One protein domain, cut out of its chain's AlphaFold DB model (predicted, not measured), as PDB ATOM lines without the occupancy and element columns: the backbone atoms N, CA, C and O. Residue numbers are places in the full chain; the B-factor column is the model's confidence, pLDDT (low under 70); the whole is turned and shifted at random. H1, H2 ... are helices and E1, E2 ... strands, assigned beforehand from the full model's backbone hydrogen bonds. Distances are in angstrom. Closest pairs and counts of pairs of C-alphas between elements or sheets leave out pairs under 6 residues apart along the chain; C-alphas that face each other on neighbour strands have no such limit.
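AT A GLANCE: This is residues 473 to 576 of the 747 residues of an uncharacterized protein of Gammaproteobacteria bacterium (UniProt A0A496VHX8). What shape is this? One twisted five-stranded sheet has short H1 packed over one face by E4 and E5, while H2 only grazes the sheet; residues 473 to 501 form a long run without named elements. E2 bends by 66 degrees, joining the E1-E2 hairpin to the rest of the sheet. What is the tally? The printed part has 104 residues, under half in named elements, ordered H1 H2 E1 E2 E3 E4 E5; the antiparallel sheet runs E1 E2 E5 E4 E3. The class is mixed, and the whole is compact, radius of gyration of the C-alphas 13.6 A, spanning 40 by 37 by 24 A.

IN THESE COORDINATES: Where are the strands? E1 is residues 528 to 532, E2 535 to 546, 31.0 A long, E3 552 to 556, E4 560 to 564, and E5 569 to 575, 19.8 A long, ending at C-alpha 575 (173.511, 250.275, 277.928). Where are the helices? H1 is residues 502 to 507, starting at C-alpha 502 (158.818, 239.727, 273.256), and H2 510 to 514.

HOW THE PARTS SIT: How do strands pair? E2 pairs with E1 (N 530 and O 537, 3.0 A) and E5 (N 540 and O 574, 2.7 A). E3, E4 and E5 form a meander, successive antiparallel neighbours: N 554 and O 562 are 2.9 A apart, N 563 and O 571 2.9 A. With E2, E5's antiparallel neighbour, they form a Greek key. Where are the helices? H1 is on the sheet at a height of 8.0 A, its closest C-alphas to E4 being Ile 506 and Phe 563, 6.6 A. In H1 and H2 every O i to N i+4 pair is within hydrogen-bond range.

THE WHOLE: How large is it? The C-alphas farthest apart, Gly 482 and Asp 514, are 41.2 A apart. Are there cuts, long links or weak spots? The printed part has no cut, H2 to E1 is the long link, and residue 557 is under 70 in pLDDT.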
ATOM      1  N   PRO A 473     158.863 243.893 263.340       93.25
ATOM      2  CA  PRO A 473     158.464 245.163 262.751       93.25
ATOM      3  C   PRO A 473     159.413 246.295 263.145       93.25
ATOM      4  O   PRO A 473     159.981 246.298 264.237       93.25
ATOM      5  N   THR A 474     159.585 247.274 262.266       90.88
ATOM      6  CA  THR A 474     160.328 248.495 262.607       90.88
ATOM      7  C   THR A 474     159.397 249.501 263.293       90.88
ATOM      8  O   THR A 474     158.319 249.793 262.778       90.88
ATOM      9  N   LEU A 475     159.822 250.089 264.416       88.62
ATOM     10  CA  LEU A 475     159.096 251.191 265.053       88.62
ATOM     11  C   LEU A 475     159.041 252.404 264.114       88.62
ATOM     12  O   LEU A 475     160.071 252.919 263.666       88.62
ATOM     13  N   LEU A 476     157.828 252.894 263.850       75.00
ATOM     14  CA  LEU A 476     157.579 254.095 263.052       75.00
ATOM     15  C   LEU A 476     157.914 255.359 263.861       75.00
ATOM     16  O   LEU A 476     157.029 256.083 264.306       75.00
ATOM     17  N   ALA A 477     159.205 255.622 264.048       74.81
ATOM     18  CA  ALA A 477     159.716 256.807 264.734       74.81
ATOM     19  C   ALA A 477     160.311 257.827 263.750       74.81
ATOM     20  O   ALA A 477     160.756 257.474 262.654       74.81
ATOM     21  N   GLY A 478     160.350 259.099 264.157       75.06
ATOM     22  CA  GLY A 478     160.944 260.181 263.371       75.06
ATOM     23  C   GLY A 478     162.428 259.959 263.044       75.06
ATOM     24  O   GLY A 478     163.134 259.166 263.671       75.06
ATOM     25  N   THR A 479     162.923 260.673 262.033       77.88
ATOM     26  CA  THR A 479     164.356 260.703 261.718       77.88
ATOM     27  C   THR A 479     165.109 261.508 262.775       77.88
ATOM     28  O   THR A 479     164.757 262.660 263.036       77.88
ATOM     29  N   LEU A 480     166.174 260.937 263.334       84.69
ATOM     30  CA  LEU A 480     167.077 261.633 264.250       84.69
ATOM     31  C   LEU A 480     168.188 262.309 263.434       84.69
ATOM     32  O   LEU A 480     169.211 261.707 263.127       84.69
ATOM     33  N   ASN A 481     167.968 263.554 263.010       90.50
ATOM     34  CA  ASN A 481     168.956 264.279 262.207       90.50
ATOM     35  C   ASN A 481     170.276 264.443 262.978       90.50
ATOM     36  O   ASN A 481     170.263 264.909 264.114       90.50
ATOM     37  N   GLY A 482     171.400 264.090 262.346       93.12
ATOM     38  CA  GLY A 482     172.726 264.112 262.977       93.12
ATOM     39  C   GLY A 482     173.007 262.920 263.896       93.12
ATOM     40  O   GLY A 482     174.041 262.894 264.550       93.12
ATOM     41  N   ILE A 483     172.114 261.929 263.972       94.69
ATOM     42  CA  ILE A 483     172.314 260.745 264.810       94.69
ATOM     43  C   ILE A 483     172.105 259.503 263.956       94.69
ATOM     44  O   ILE A 483     170.986 259.208 263.531       94.69
ATOM     45  N   ASP A 484     173.182 258.761 263.733       93.81
ATOM     46  CA  ASP A 484     173.084 257.414 263.181       93.81
ATOM     47  C   ASP A 484     172.778 256.434 264.319       93.81
ATOM     48  O   ASP A 484     173.443 256.436 265.359       93.81
ATOM     49  N   TYR A 485     171.724 255.639 264.163       89.44
ATOM     50  CA  TYR A 485     171.159 254.822 265.237       89.44
ATOM     51  C   TYR A 485     170.883 253.404 264.725       89.44
ATOM     52  O   TYR A 485     170.434 253.259 263.583       89.44
ATOM     53  N   PRO A 486     171.077 252.350 265.544       89.56
ATOM     54  CA  PRO A 486     170.750 250.988 265.145       89.56
ATOM     55  C   PRO A 486     169.269 250.829 264.785       89.56
ATOM     56  O   PRO A 486     168.426 251.666 265.123       89.56
ATOM     57  N   ARG A 487     168.934 249.719 264.112       88.44
ATOM     58  CA  ARG A 487     167.543 249.380 263.779       88.44
ATOM     59  C   ARG A 487     166.677 249.446 265.042       88.44
ATOM     60  O   ARG A 487     166.953 248.768 266.027       88.44
ATOM     61  N   ARG A 488     165.601 250.228 264.972       91.88
ATOM     62  CA  ARG A 488     164.605 250.376 266.037       91.88
ATOM     63  C   ARG A 488     163.492 249.353 265.840       91.88
ATOM     64  O   ARG A 488     162.539 249.618 265.111       91.88
ATOM     65  N   ALA A 489     163.667 248.161 266.400       94.69
ATOM     66  CA  ALA A 489     162.699 247.070 266.295       94.69
ATOM     67  C   ALA A 489     161.559 247.226 267.315       94.69
ATOM     68  O   ALA A 489     161.787 247.650 268.441       94.69
ATOM     69  N   ASP A 490     160.338 246.865 266.942       94.94
ATOM     70  CA  ASP A 490     159.178 246.850 267.830       94.94
ATOM     71  C   ASP A 490     159.110 245.520 268.594       94.94
ATOM     72  O   ASP A 490     158.837 244.465 268.019       94.94
ATOM     73  N   PHE A 491     159.363 245.572 269.903       96.38
ATOM     74  CA  PHE A 491     159.345 244.402 270.785       96.38
ATOM     75  C   PHE A 491     157.970 244.162 271.423       96.38
ATOM     76  O   PHE A 491     157.817 243.221 272.207       96.38
ATOM     77  N   SER A 492     156.957 244.972 271.091       94.44
ATOM     78  CA  SER A 492     155.559 244.620 271.368       94.44
ATOM     79  C   SER A 492     155.080 243.453 270.497       94.44
ATOM     80  O   SER A 492     154.133 242.765 270.871       94.44
ATOM     81  N   ALA A 493     155.769 243.194 269.381       94.69
ATOM     82  CA  ALA A 493     155.615 242.006 268.555       94.69
ATOM     83  C   ALA A 493     156.664 240.930 268.895       94.69
ATOM     84  O   ALA A 493     157.631 241.156 269.629       94.69
ATOM     85  N   ASP A 494     156.456 239.734 268.359       95.38
ATOM     86  CA  ASP A 494     157.414 238.632 268.361       95.38
ATOM     87  C   ASP A 494     157.406 237.914 267.000       95.38
ATOM     88  O   ASP A 494     156.764 238.349 266.036       95.38
ATOM     89  N   ILE A 495     158.152 236.812 266.927       96.75
ATOM     90  CA  ILE A 495     158.247 235.966 265.736       96.75
ATOM     91  C   ILE A 495     157.275 234.778 265.770       96.75
ATOM     92  O   ILE A 495     157.407 233.870 264.955       96.75
ATOM     93  N   PHE A 496     156.317 234.745 266.697       96.31
ATOM     94  CA  PHE A 496     155.386 233.633 266.872       96.31
ATOM     95  C   PHE A 496     153.988 233.965 266.322       96.31
ATOM     96  O   PHE A 496     153.580 235.124 266.228       96.31
ATOM     97  N   ASP A 497     153.249 232.931 265.915       94.56
ATOM     98  CA  ASP A 497     151.821 233.011 265.576       94.56
ATOM     99  C   ASP A 497     151.006 232.077 266.496       94.56
ATOM    100  O   ASP A 497     151.200 230.859 266.426       94.56
ATOM    101  N   PRO A 498     150.079 232.598 267.329       92.25
ATOM    102  CA  PRO A 498     149.778 234.017 267.530       92.25
ATOM    103  C   PRO A 498     150.918 234.758 268.245       92.25
ATOM    104  O   PRO A 498     151.692 234.157 268.984       92.25
ATOM    105  N   SER A 499     150.983 236.073 268.035       90.75
ATOM    106  CA  SER A 499     152.011 236.932 268.629       90.75
ATOM    107  C   SER A 499     151.561 237.458 269.995       90.75
ATOM    108  O   SER A 499     150.474 238.035 270.095       90.75
ATOM    109  N   GLU A 500     152.381 237.275 271.031       92.19
ATOM    110  CA  GLU A 500     152.155 237.822 272.383       92.19
ATOM    111  C   GLU A 500     153.122 238.964 272.730       92.19
ATOM    112  O   GLU A 500     152.880 239.723 273.672       92.19
ATOM    113  N   GLY A 501     154.198 239.104 271.954       95.31
ATOM    114  CA  GLY A 501     155.200 240.149 272.094       95.31
ATOM    115  C   GLY A 501     156.382 239.730 272.956       95.31
ATOM    116  O   GLY A 501     156.228 239.202 274.060       95.31
ATOM    117  N   ILE A 502     157.598 240.038 272.498       97.38
ATOM    118  CA  ILE A 502     158.818 239.727 273.256       97.38
ATOM    119  C   ILE A 502     158.835 240.485 274.588       97.38
ATOM    120  O   ILE A 502     159.180 239.914 275.620       97.38
ATOM    121  N   LEU A 503     158.417 241.751 274.599       96.75
ATOM    122  CA  LEU A 503     158.377 242.572 275.811       96.75
ATOM    123  C   LEU A 503     157.406 242.006 276.861       96.75
ATOM    124  O   LEU A 503     157.677 242.082 278.062       96.75
ATOM    125  N   SER A 504     156.294 241.409 276.421       96.75
ATOM    126  CA  SER A 504     155.360 240.695 277.301       96.75
ATOM    127  C   SER A 504     156.039 239.475 277.928       96.75
ATOM    128  O   SER A 504     156.017 239.307 279.149       96.75
ATOM    129  N   ALA A 505     156.740 238.683 277.112       96.88
ATOM    130  CA  ALA A 505     157.477 237.509 277.571       96.88
ATOM    131  C   ALA A 505     158.634 237.856 278.531       96.88
ATOM    132  O   ALA A 505     158.872 237.121 279.487       96.88
ATOM    133  N   ILE A 506     159.316 238.993 278.344       97.75
ATOM    134  CA  ILE A 506     160.340 239.483 279.285       97.75
ATOM    135  C   ILE A 506     159.710 239.856 280.631       97.75
ATOM    136  O   ILE A 506     160.177 239.408 281.677       97.75
ATOM    137  N   ASN A 507     158.616 240.624 280.622       97.31
ATOM    138  CA  ASN A 507     157.882 240.974 281.845       97.31
ATOM    139  C   ASN A 507     157.265 239.750 282.542       97.31
ATOM    140  O   ASN A 507     156.892 239.818 283.713       97.31
ATOM    141  N   ALA A 508     157.154 238.623 281.835       96.44
ATOM    142  CA  ALA A 508     156.682 237.369 282.390       96.44
ATOM    143  C   ALA A 508     157.751 236.578 283.165       96.44
ATOM    144  O   ALA A 508     157.377 235.613 283.841       96.44
ATOM    145  N   LEU A 509     159.027 236.973 283.104       96.56
ATOM    146  CA  LEU A 509     160.116 236.298 283.810       96.56
ATOM    147  C   LEU A 509     159.981 236.423 285.340       96.56
ATOM    148  O   LEU A 509     159.487 237.448 285.824       96.56
ATOM    149  N   PRO A 510     160.453 235.424 286.118       94.44
ATOM    150  CA  PRO A 510     160.359 235.439 287.581       94.44
ATOM    151  C   PRO A 510     160.958 236.693 288.222       94.44
ATOM    152  O   PRO A 510     160.305 237.313 289.055       94.44
ATOM    153  N   ASP A 511     162.138 237.133 287.767       90.62
ATOM    154  CA  ASP A 511     162.808 238.328 288.297       90.62
ATOM    155  C   ASP A 511     161.923 239.585 288.214       90.62
ATOM    156  O   ASP A 511     161.945 240.420 289.116       90.62
ATOM    157  N   PHE A 512     161.102 239.704 287.164       93.94
ATOM    158  CA  PHE A 512     160.186 240.828 286.979       93.94
ATOM    159  C   PHE A 512     158.879 240.634 287.747       93.94
ATOM    160  O   PHE A 512     158.468 241.516 288.503       93.94
ATOM    161  N   LYS A 513     158.244 239.464 287.606       93.19
ATOM    162  CA  LYS A 513     156.973 239.149 288.273       93.19
ATOM    163  C   LYS A 513     157.076 239.213 289.793       93.19
ATOM    164  O   LYS A 513     156.232 239.845 290.427       93.19
ATOM    165  N   ASP A 514     158.100 238.587 290.367       93.88
ATOM    166  CA  ASP A 514     158.240 238.436 291.819       93.88
ATOM    167  C   ASP A 514     158.564 239.770 292.505       93.88
ATOM    168  O   ASP A 514     158.192 239.982 293.660       93.88
ATOM    169  N   ASN A 515     159.199 240.697 291.778       92.88
ATOM    170  CA  ASN A 515     159.519 242.042 292.257       92.88
ATOM    171  C   ASN A 515     158.514 243.117 291.795       92.88
ATOM    172  O   ASN A 515     158.703 244.294 292.098       92.88
ATOM    173  N   ALA A 516     157.449 242.733 291.078       93.69
ATOM    174  CA  ALA A 516     156.485 243.648 290.455       93.69
ATOM    175  C   ALA A 516     157.140 244.724 289.562       93.69
ATOM    176  O   ALA A 516     156.663 245.857 289.466       93.69
ATOM    177  N   TRP A 517     158.245 244.370 288.908       95.25
ATOM    178  CA  TRP A 517     158.944 245.232 287.962       95.25
ATOM    179  C   TRP A 517     158.298 245.141 286.587       95.25
ATOM    180  O   TRP A 517     157.902 244.066 286.143       95.25
ATOM    181  N   VAL A 518     158.224 246.280 285.900       95.69
ATOM    182  CA  VAL A 518     157.693 246.357 284.537       95.69
ATOM    183  C   VAL A 518     158.695 247.087 283.665       95.69
ATOM    184  O   VAL A 518     158.894 248.291 283.823       95.69
ATOM    185  N   ILE A 519     159.300 246.355 282.736       96.19
ATOM    186  CA  ILE A 519     160.140 246.929 281.695       96.19
ATOM    187  C   ILE A 519     159.269 247.363 280.512       96.19
ATOM    188  O   ILE A 519     158.358 246.648 280.083       96.19
ATOM    189  N   ARG A 520     159.519 248.567 280.005       96.12
ATOM    190  CA  ARG A 520     158.784 249.188 278.896       96.12
ATOM    191  C   ARG A 520     159.718 249.428 277.726       96.12
ATOM    192  O   ARG A 520     160.918 249.521 277.923       96.12
ATOM    193  N   GLN A 521     159.176 249.556 276.524       96.44
ATOM    194  CA  GLN A 521     159.945 250.008 275.371       96.44
ATOM    195  C   GLN A 521     159.660 251.488 275.109       96.44
ATOM    196  O   GLN A 521     158.497 251.889 275.056       96.44
ATOM    197  N   ASN A 522     160.713 252.284 274.924       93.88
ATOM    198  CA  ASN A 522     160.591 253.665 274.483       93.88
ATOM    199  C   ASN A 522     160.068 253.712 273.034       93.88
ATOM    200  O   ASN A 522     160.634 253.074 272.142       93.88
ATOM    201  N   ALA A 523     158.995 254.472 272.798       89.69
ATOM    202  CA  ALA A 523     158.282 254.486 271.519       89.69
ATOM    203  C   ALA A 523     159.065 255.161 270.376       89.69
ATOM    204  O   ALA A 523     158.778 254.905 269.206       89.69
ATOM    205  N   GLU A 524     160.053 256.002 270.692       86.31
ATOM    206  CA  GLU A 524     160.851 256.725 269.699       86.31
ATOM    207  C   GLU A 524     162.233 256.100 269.491       86.31
ATOM    208  O   GLU A 524     162.709 255.993 268.360       86.31
ATOM    209  N   LEU A 525     162.873 255.671 270.580       88.38
ATOM    210  CA  LEU A 525     164.271 255.240 270.620       88.38
ATOM    211  C   LEU A 525     164.444 253.723 270.680       88.38
ATOM    212  O   LEU A 525     165.555 253.235 270.488       88.38
ATOM    213  N   SER A 526     163.362 252.965 270.885       91.81
ATOM    214  CA  SER A 526     163.347 251.496 270.912       91.81
ATOM    215  C   SER A 526     164.103 250.835 272.070       91.81
ATOM    216  O   SER A 526     164.032 249.610 272.188       91.81
ATOM    217  N   HIS A 527     164.811 251.581 272.923       94.38
ATOM    218  CA  HIS A 527     165.451 251.009 274.105       94.38
ATOM    219  C   HIS A 527     164.417 250.597 275.156       94.38
ATOM    220  O   HIS A 527     163.304 251.120 275.215       94.38
ATOM    221  N   PHE A 528     164.790 249.636 275.986       97.31
ATOM    222  CA  PHE A 528     164.003 249.175 277.114       97.31
ATOM    223  C   PHE A 528     164.284 250.015 278.351       97.31
ATOM    224  O   PHE A 528     165.437 250.337 278.614       97.31
ATOM    225  N   GLU A 529     163.251 250.320 279.129       96.25
ATOM    226  CA  GLU A 529     163.315 251.146 280.328       96.25
ATOM    227  C   GLU A 529     162.694 250.442 281.530       96.25
ATOM    228  O   GLU A 529     161.574 249.931 281.456       96.25
ATOM    229  N   LEU A 530     163.402 250.471 282.657       95.44
ATOM    230  CA  LEU A 530     162.888 250.071 283.964       95.44
ATOM    231  C   LEU A 530     163.203 251.181 284.970       95.44
ATOM    232  O   LEU A 530     164.371 251.469 285.222       95.44
ATOM    233  N   THR A 531     162.173 251.781 285.563       93.00
ATOM    234  CA  THR A 531     162.330 252.820 286.592       93.00
ATOM    235  C   THR A 531     162.045 252.236 287.969       93.00
ATOM    236  O   THR A 531     160.958 251.708 288.199       93.00
ATOM    237  N   LEU A 532     163.016 252.345 288.876       91.75
ATOM    238  CA  LEU A 532     162.936 251.947 290.279       91.75
ATOM    239  C   LEU A 532     163.296 253.161 291.145       91.75
ATOM    240  O   LEU A 532     164.453 253.586 291.177       91.75
ATOM    241  N   ASP A 533     162.304 253.727 291.832       89.38
ATOM    242  CA  ASP A 533     162.429 254.985 292.576       89.38
ATOM    243  C   ASP A 533     163.045 256.102 291.705       89.38
ATOM    244  O   ASP A 533     162.485 256.464 290.674       89.38
ATOM    245  N   GLN A 534     164.209 256.630 292.091       90.12
ATOM    246  CA  GLN A 534     164.915 257.704 291.378       90.12
ATOM    247  C   GLN A 534     165.817 257.189 290.243       90.12
ATOM    248  O   GLN A 534     166.378 257.985 289.483       90.12
ATOM    249  N   ILE A 535     165.986 255.869 290.106       93.88
ATOM    250  CA  ILE A 535     166.906 255.245 289.150       93.88
ATOM    251  C   ILE A 535     166.123 254.739 287.939       93.88
ATOM    252  O   ILE A 535     165.135 254.026 288.081       93.88
ATOM    253  N   ARG A 536     166.594 255.063 286.732       94.81
ATOM    254  CA  ARG A 536     166.055 254.528 285.478       94.81
ATOM    255  C   ARG A 536     167.136 253.764 284.745       94.81
ATOM    256  O   ARG A 536     168.119 254.363 284.314       94.81
ATOM    257  N   PHE A 537     166.918 252.468 284.579       95.12
ATOM    258  CA  PHE A 537     167.719 251.607 283.723       95.12
ATOM    259  C   PHE A 537     167.256 251.745 282.275       95.12
ATOM    260  O   PHE A 537     166.052 251.767 282.025       95.12
ATOM    261  N   ALA A 538     168.199 251.802 281.339       95.75
ATOM    262  CA  ALA A 538     167.953 251.877 279.910       95.75
ATOM    263  C   ALA A 538     168.871 250.924 279.136       95.75
ATOM    264  O   ALA A 538     170.099 250.981 279.252       95.75
ATOM    265  N   LEU A 539     168.262 250.048 278.338       96.62
ATOM    266  CA  LEU A 539     168.935 248.958 277.638       96.62
ATOM    267  C   LEU A 539     168.556 248.955 276.155       96.62
ATOM    268  O   LEU A 539     167.393 248.812 275.806       96.62
ATOM    269  N   LEU A 540     169.530 249.099 275.269       95.94
ATOM    270  CA  LEU A 540     169.383 249.056 273.824       95.94
ATOM    271  C   LEU A 540     169.386 247.591 273.371       95.94
ATOM    272  O   LEU A 540     170.435 246.945 273.466       95.94
ATOM    273  N   PRO A 541     168.260 247.042 272.890       96.81
ATOM    274  CA  PRO A 541     168.247 245.708 272.315       96.81
ATOM    275  C   PRO A 541     168.915 245.712 270.940       96.81
ATOM    276  O   PRO A 541     168.620 246.557 270.099       96.81
ATOM    277  N   VAL A 542     169.825 244.765 270.714       95.25
ATOM    278  CA  VAL A 542     170.644 244.725 269.487       95.25
ATOM    279  C   VAL A 542     170.610 243.384 268.766       95.25
ATOM    280  O   VAL A 542     171.026 243.310 267.614       95.25
ATOM    281  N   SER A 543     170.137 242.328 269.430       96.19
ATOM    282  CA  SER A 543     170.091 240.980 268.867       96.19
ATOM    283  C   SER A 543     168.959 240.175 269.492       96.19
ATOM    284  O   SER A 543     168.705 240.286 270.695       96.19
ATOM    285  N   VAL A 544     168.300 239.368 268.663       97.75
ATOM    286  CA  VAL A 544     167.315 238.363 269.059       97.75
ATOM    287  C   VAL A 544     167.729 237.038 268.441       97.75
ATOM    288  O   VAL A 544     167.915 236.946 267.233       97.75
ATOM    289  N   LYS A 545     167.865 235.996 269.255       97.31
ATOM    290  CA  LYS A 545     168.248 234.657 268.792       97.31
ATOM    291  C   LYS A 545     167.379 233.595 269.437       97.31
ATOM    292  O   LYS A 545     166.716 233.843 270.442       97.31
ATOM    293  N   LYS A 546     167.423 232.386 268.887       95.38
ATOM    294  CA  LYS A 546     166.899 231.203 269.566       95.38
ATOM    295  C   LYS A 546     167.726 230.927 270.823       95.38
ATOM    296  O   LYS A 546     168.957 230.904 270.775       95.38
ATOM    297  N   ALA A 547     167.053 230.738 271.951       94.19
ATOM    298  CA  ALA A 547     167.710 230.467 273.218       94.19
ATOM    299  C   ALA A 547     168.312 229.055 273.240       94.19
ATOM    300  O   ALA A 547     167.681 228.082 272.837       94.19
ATOM    301  N   THR A 548     169.525 228.940 273.784       90.12
ATOM    302  CA  THR A 548     170.215 227.654 274.022       90.12
ATOM    303  C   THR A 548     170.283 227.283 275.503       90.12
ATOM    304  O   THR A 548     170.769 226.215 275.872       90.12
ATOM    305  N   THR A 549     169.808 228.174 276.374       90.62
ATOM    306  CA  THR A 549     169.828 228.002 277.828       90.62
ATOM    307  C   THR A 549     168.459 228.320 278.417       90.62
ATOM    308  O   THR A 549     167.588 228.842 277.726       90.62
ATOM    309  N   SER A 550     168.252 227.968 279.685       92.25
ATOM    310  CA  SER A 550     166.980 228.182 280.377       92.25
ATOM    311  C   SER A 550     166.621 229.663 280.502       92.25
ATOM    312  O   SER A 550     167.512 230.507 280.643       92.25
ATOM    313  N   ALA A 551     165.318 229.936 280.534       94.81
ATOM    314  CA  ALA A 551     164.763 231.263 280.752       94.81
ATOM    315  C   ALA A 551     165.302 231.936 282.022       94.81
ATOM    316  O   ALA A 551     165.608 231.278 283.022       94.81
ATOM    317  N   GLY A 552     165.423 233.259 281.964       94.50
ATOM    318  CA  GLY A 552     165.910 234.084 283.061       94.50
ATOM    319  C   GLY A 552     166.636 235.343 282.598       94.50
ATOM    320  O   GLY A 552     166.820 235.591 281.404       94.50
ATOM    321  N   LEU A 553     167.063 236.132 283.580       94.31
ATOM    322  CA  LEU A 553     167.868 237.331 283.395       94.31
ATOM    323  C   LEU A 553     169.349 237.023 283.645       94.31
ATOM    324  O   LEU A 553     169.714 236.483 284.689       94.31
ATOM    325  N   LYS A 554     170.226 237.404 282.714       92.19
ATOM    326  CA  LYS A 554     171.682 237.313 282.907       92.19
ATOM    327  C   LYS A 554     172.332 238.668 282.696       92.19
ATOM    328  O   LYS A 554     172.217 239.257 281.625       92.19
ATOM    329  N   VAL A 555     173.073 239.122 283.699       86.19
ATOM    330  CA  VAL A 555     173.951 240.292 283.593       86.19
ATOM    331  C   VAL A 555     175.375 239.794 283.366       86.19
ATOM    332  O   VAL A 555     175.908 239.055 284.192       86.19
ATOM    333  N   GLN A 556     175.985 240.180 282.248       79.56
ATOM    334  CA  GLN A 556     177.365 239.831 281.905       79.56
ATOM    335  C   GLN A 556     178.256 241.071 281.963       79.56
ATOM    336  O   GLN A 556     177.905 242.118 281.412       79.56
ATOM    337  N   ASP A 557     179.407 240.937 282.628       69.81
ATOM    338  CA  ASP A 557     180.458 241.962 282.742       69.81
ATOM    339  C   ASP A 557     179.937 243.355 283.143       69.81
ATOM    340  O   ASP A 557     180.489 244.366 282.740       69.81
ATOM    341  N   ALA A 558     178.821 243.424 283.882       71.56
ATOM    342  CA  ALA A 558     178.132 244.665 284.262       71.56
ATOM    343  C   ALA A 558     177.759 245.613 283.095       71.56
ATOM    344  O   ALA A 558     177.427 246.772 283.324       71.56
ATOM    345  N   GLN A 559     177.802 245.143 281.844       75.31
ATOM    346  CA  GLN A 559     177.625 245.984 280.651       75.31
ATOM    347  C   GLN A 559     176.771 245.347 279.554       75.31
ATOM    348  O   GLN A 559     176.634 245.909 278.460       75.31
ATOM    349  N   ARG A 560     176.239 244.152 279.808       87.25
ATOM    350  CA  ARG A 560     175.347 243.428 278.906       87.25
ATOM    351  C   ARG A 560     174.256 242.767 279.717       87.25
ATOM    352  O   ARG A 560     174.539 242.147 280.743       87.25
ATOM    353  N   VAL A 561     173.032 242.864 279.225       93.25
ATOM    354  CA  VAL A 561     171.891 242.170 279.814       93.25
ATOM    355  C   VAL A 561     171.285 241.273 278.752       93.25
ATOM    356  O   VAL A 561     170.934 241.733 277.665       93.25
ATOM    357  N   GLN A 562     171.201 239.986 279.067       95.88
ATOM    358  CA  GLN A 562     170.496 238.998 278.267       95.88
ATOM    359  C   GLN A 562     169.178 238.658 278.952       95.88
ATOM    360  O   GLN A 562     169.165 238.241 280.114       95.88
ATOM    361  N   PHE A 563     168.091 238.795 278.205       97.62
ATOM    362  CA  PHE A 563     166.787 238.274 278.585       97.62
ATOM    363  C   PHE A 563     166.556 236.976 277.834       97.62
ATOM    364  O   PHE A 563     166.593 236.972 276.607       97.62
ATOM    365  N   ILE A 564     166.320 235.883 278.547       97.31
ATOM    366  CA  ILE A 564     165.956 234.609 277.934       97.31
ATOM    367  C   ILE A 564     164.508 234.336 278.312       97.31
ATOM    368  O   ILE A 564     164.220 234.140 279.490       97.31
ATOM    369  N   THR A 565     163.602 234.375 277.342       95.94
ATOM    370  CA  THR A 565     162.163 234.208 277.556       95.94
ATOM    371  C   THR A 565     161.781 232.735 277.699       95.94
ATOM    372  O   THR A 565     162.441 231.852 277.147       95.94
ATOM    373  N   ASP A 566     160.658 232.456 278.370       93.56
ATOM    374  CA  ASP A 566     160.081 231.101 278.430       93.56
ATOM    375  C   ASP A 566     159.657 230.579 277.046       93.56
ATOM    376  O   ASP A 566     159.600 229.371 276.823       93.56
ATOM    377  N   SER A 567     159.407 231.485 276.093       91.88
ATOM    378  CA  SER A 567     159.147 231.150 274.688       91.88
ATOM    379  C   SER A 567     160.398 230.717 273.912       91.88
ATOM    380  O   SER A 567     160.293 230.355 272.742       91.88
ATOM    381  N   GLY A 568     161.580 230.725 274.537       93.88
ATOM    382  CA  GLY A 568     162.820 230.260 273.921       93.88
ATOM    383  C   GLY A 568     163.511 231.300 273.038       93.88
ATOM    384  O   GLY A 568     164.228 230.920 272.111       93.88
ATOM    385  N   LEU A 569     163.326 232.595 273.313       96.94
ATOM    386  CA  LEU A 569     164.065 233.680 272.664       96.94
ATOM    387  C   LEU A 569     165.089 234.285 273.621       96.94
ATOM    388  O   LEU A 569     164.795 234.549 274.782       96.94
ATOM    389  N   GLU A 570     166.289 234.538 273.118       97.50
ATOM    390  CA  GLU A 570     167.326 235.311 273.789       97.50
ATOM    391  C   GLU A 570     167.380 236.715 273.183       97.50
ATOM    392  O   GLU A 570     167.567 236.861 271.977       97.50
ATOM    393  N   VAL A 571     167.257 237.746 274.018       97.94
ATOM    394  CA  VAL A 571     167.423 239.153 273.641       97.94
ATOM    395  C   VAL A 571     168.679 239.694 274.304       97.94
ATOM    396  O   VAL A 571     168.732 239.824 275.530       97.94
ATOM    397  N   LEU A 572     169.687 240.032 273.501       95.94
ATOM    398  CA  LEU A 572     170.903 240.683 273.980       95.94
ATOM    399  C   LEU A 572     170.741 242.200 273.908       95.94
ATOM    400  O   LEU A 572     170.377 242.764 272.871       95.94
ATOM    401  N   THR A 573     171.075 242.854 275.014       96.62
ATOM    402  CA  THR A 573     170.991 244.303 275.155       96.62
ATOM    403  C   THR A 573     172.294 244.904 275.688       96.62
ATOM    404  O   THR A 573     173.073 244.247 276.390       96.62
ATOM    405  N   HIS A 574     172.513 246.176 275.362       95.00
ATOM    406  CA  HIS A 574     173.609 247.010 275.858       95.00
ATOM    407  C   HIS A 574     173.074 248.258 276.577       95.00
ATOM    408  O   HIS A 574     171.928 248.615 276.351       95.00
ATOM    409  N   PRO A 575     173.864 248.956 277.410       94.62
ATOM    410  CA  PRO A 575     173.511 250.275 277.928       94.62
ATOM    411  C   PRO A 575     173.026 251.217 276.821       94.62
ATOM    412  O   PRO A 575     173.669 251.324 275.776       94.62
ATOM    413  N   ALA A 576     171.891 251.882 277.041       95.62
ATOM    414  CA  ALA A 576     171.312 252.807 276.073       95.62
ATOM    415  C   ALA A 576     171.544 254.265 276.472       95.62
ATOM    416  O   ALA A 576     171.391 254.637 277.636       95.62
TER     417      ALA A 576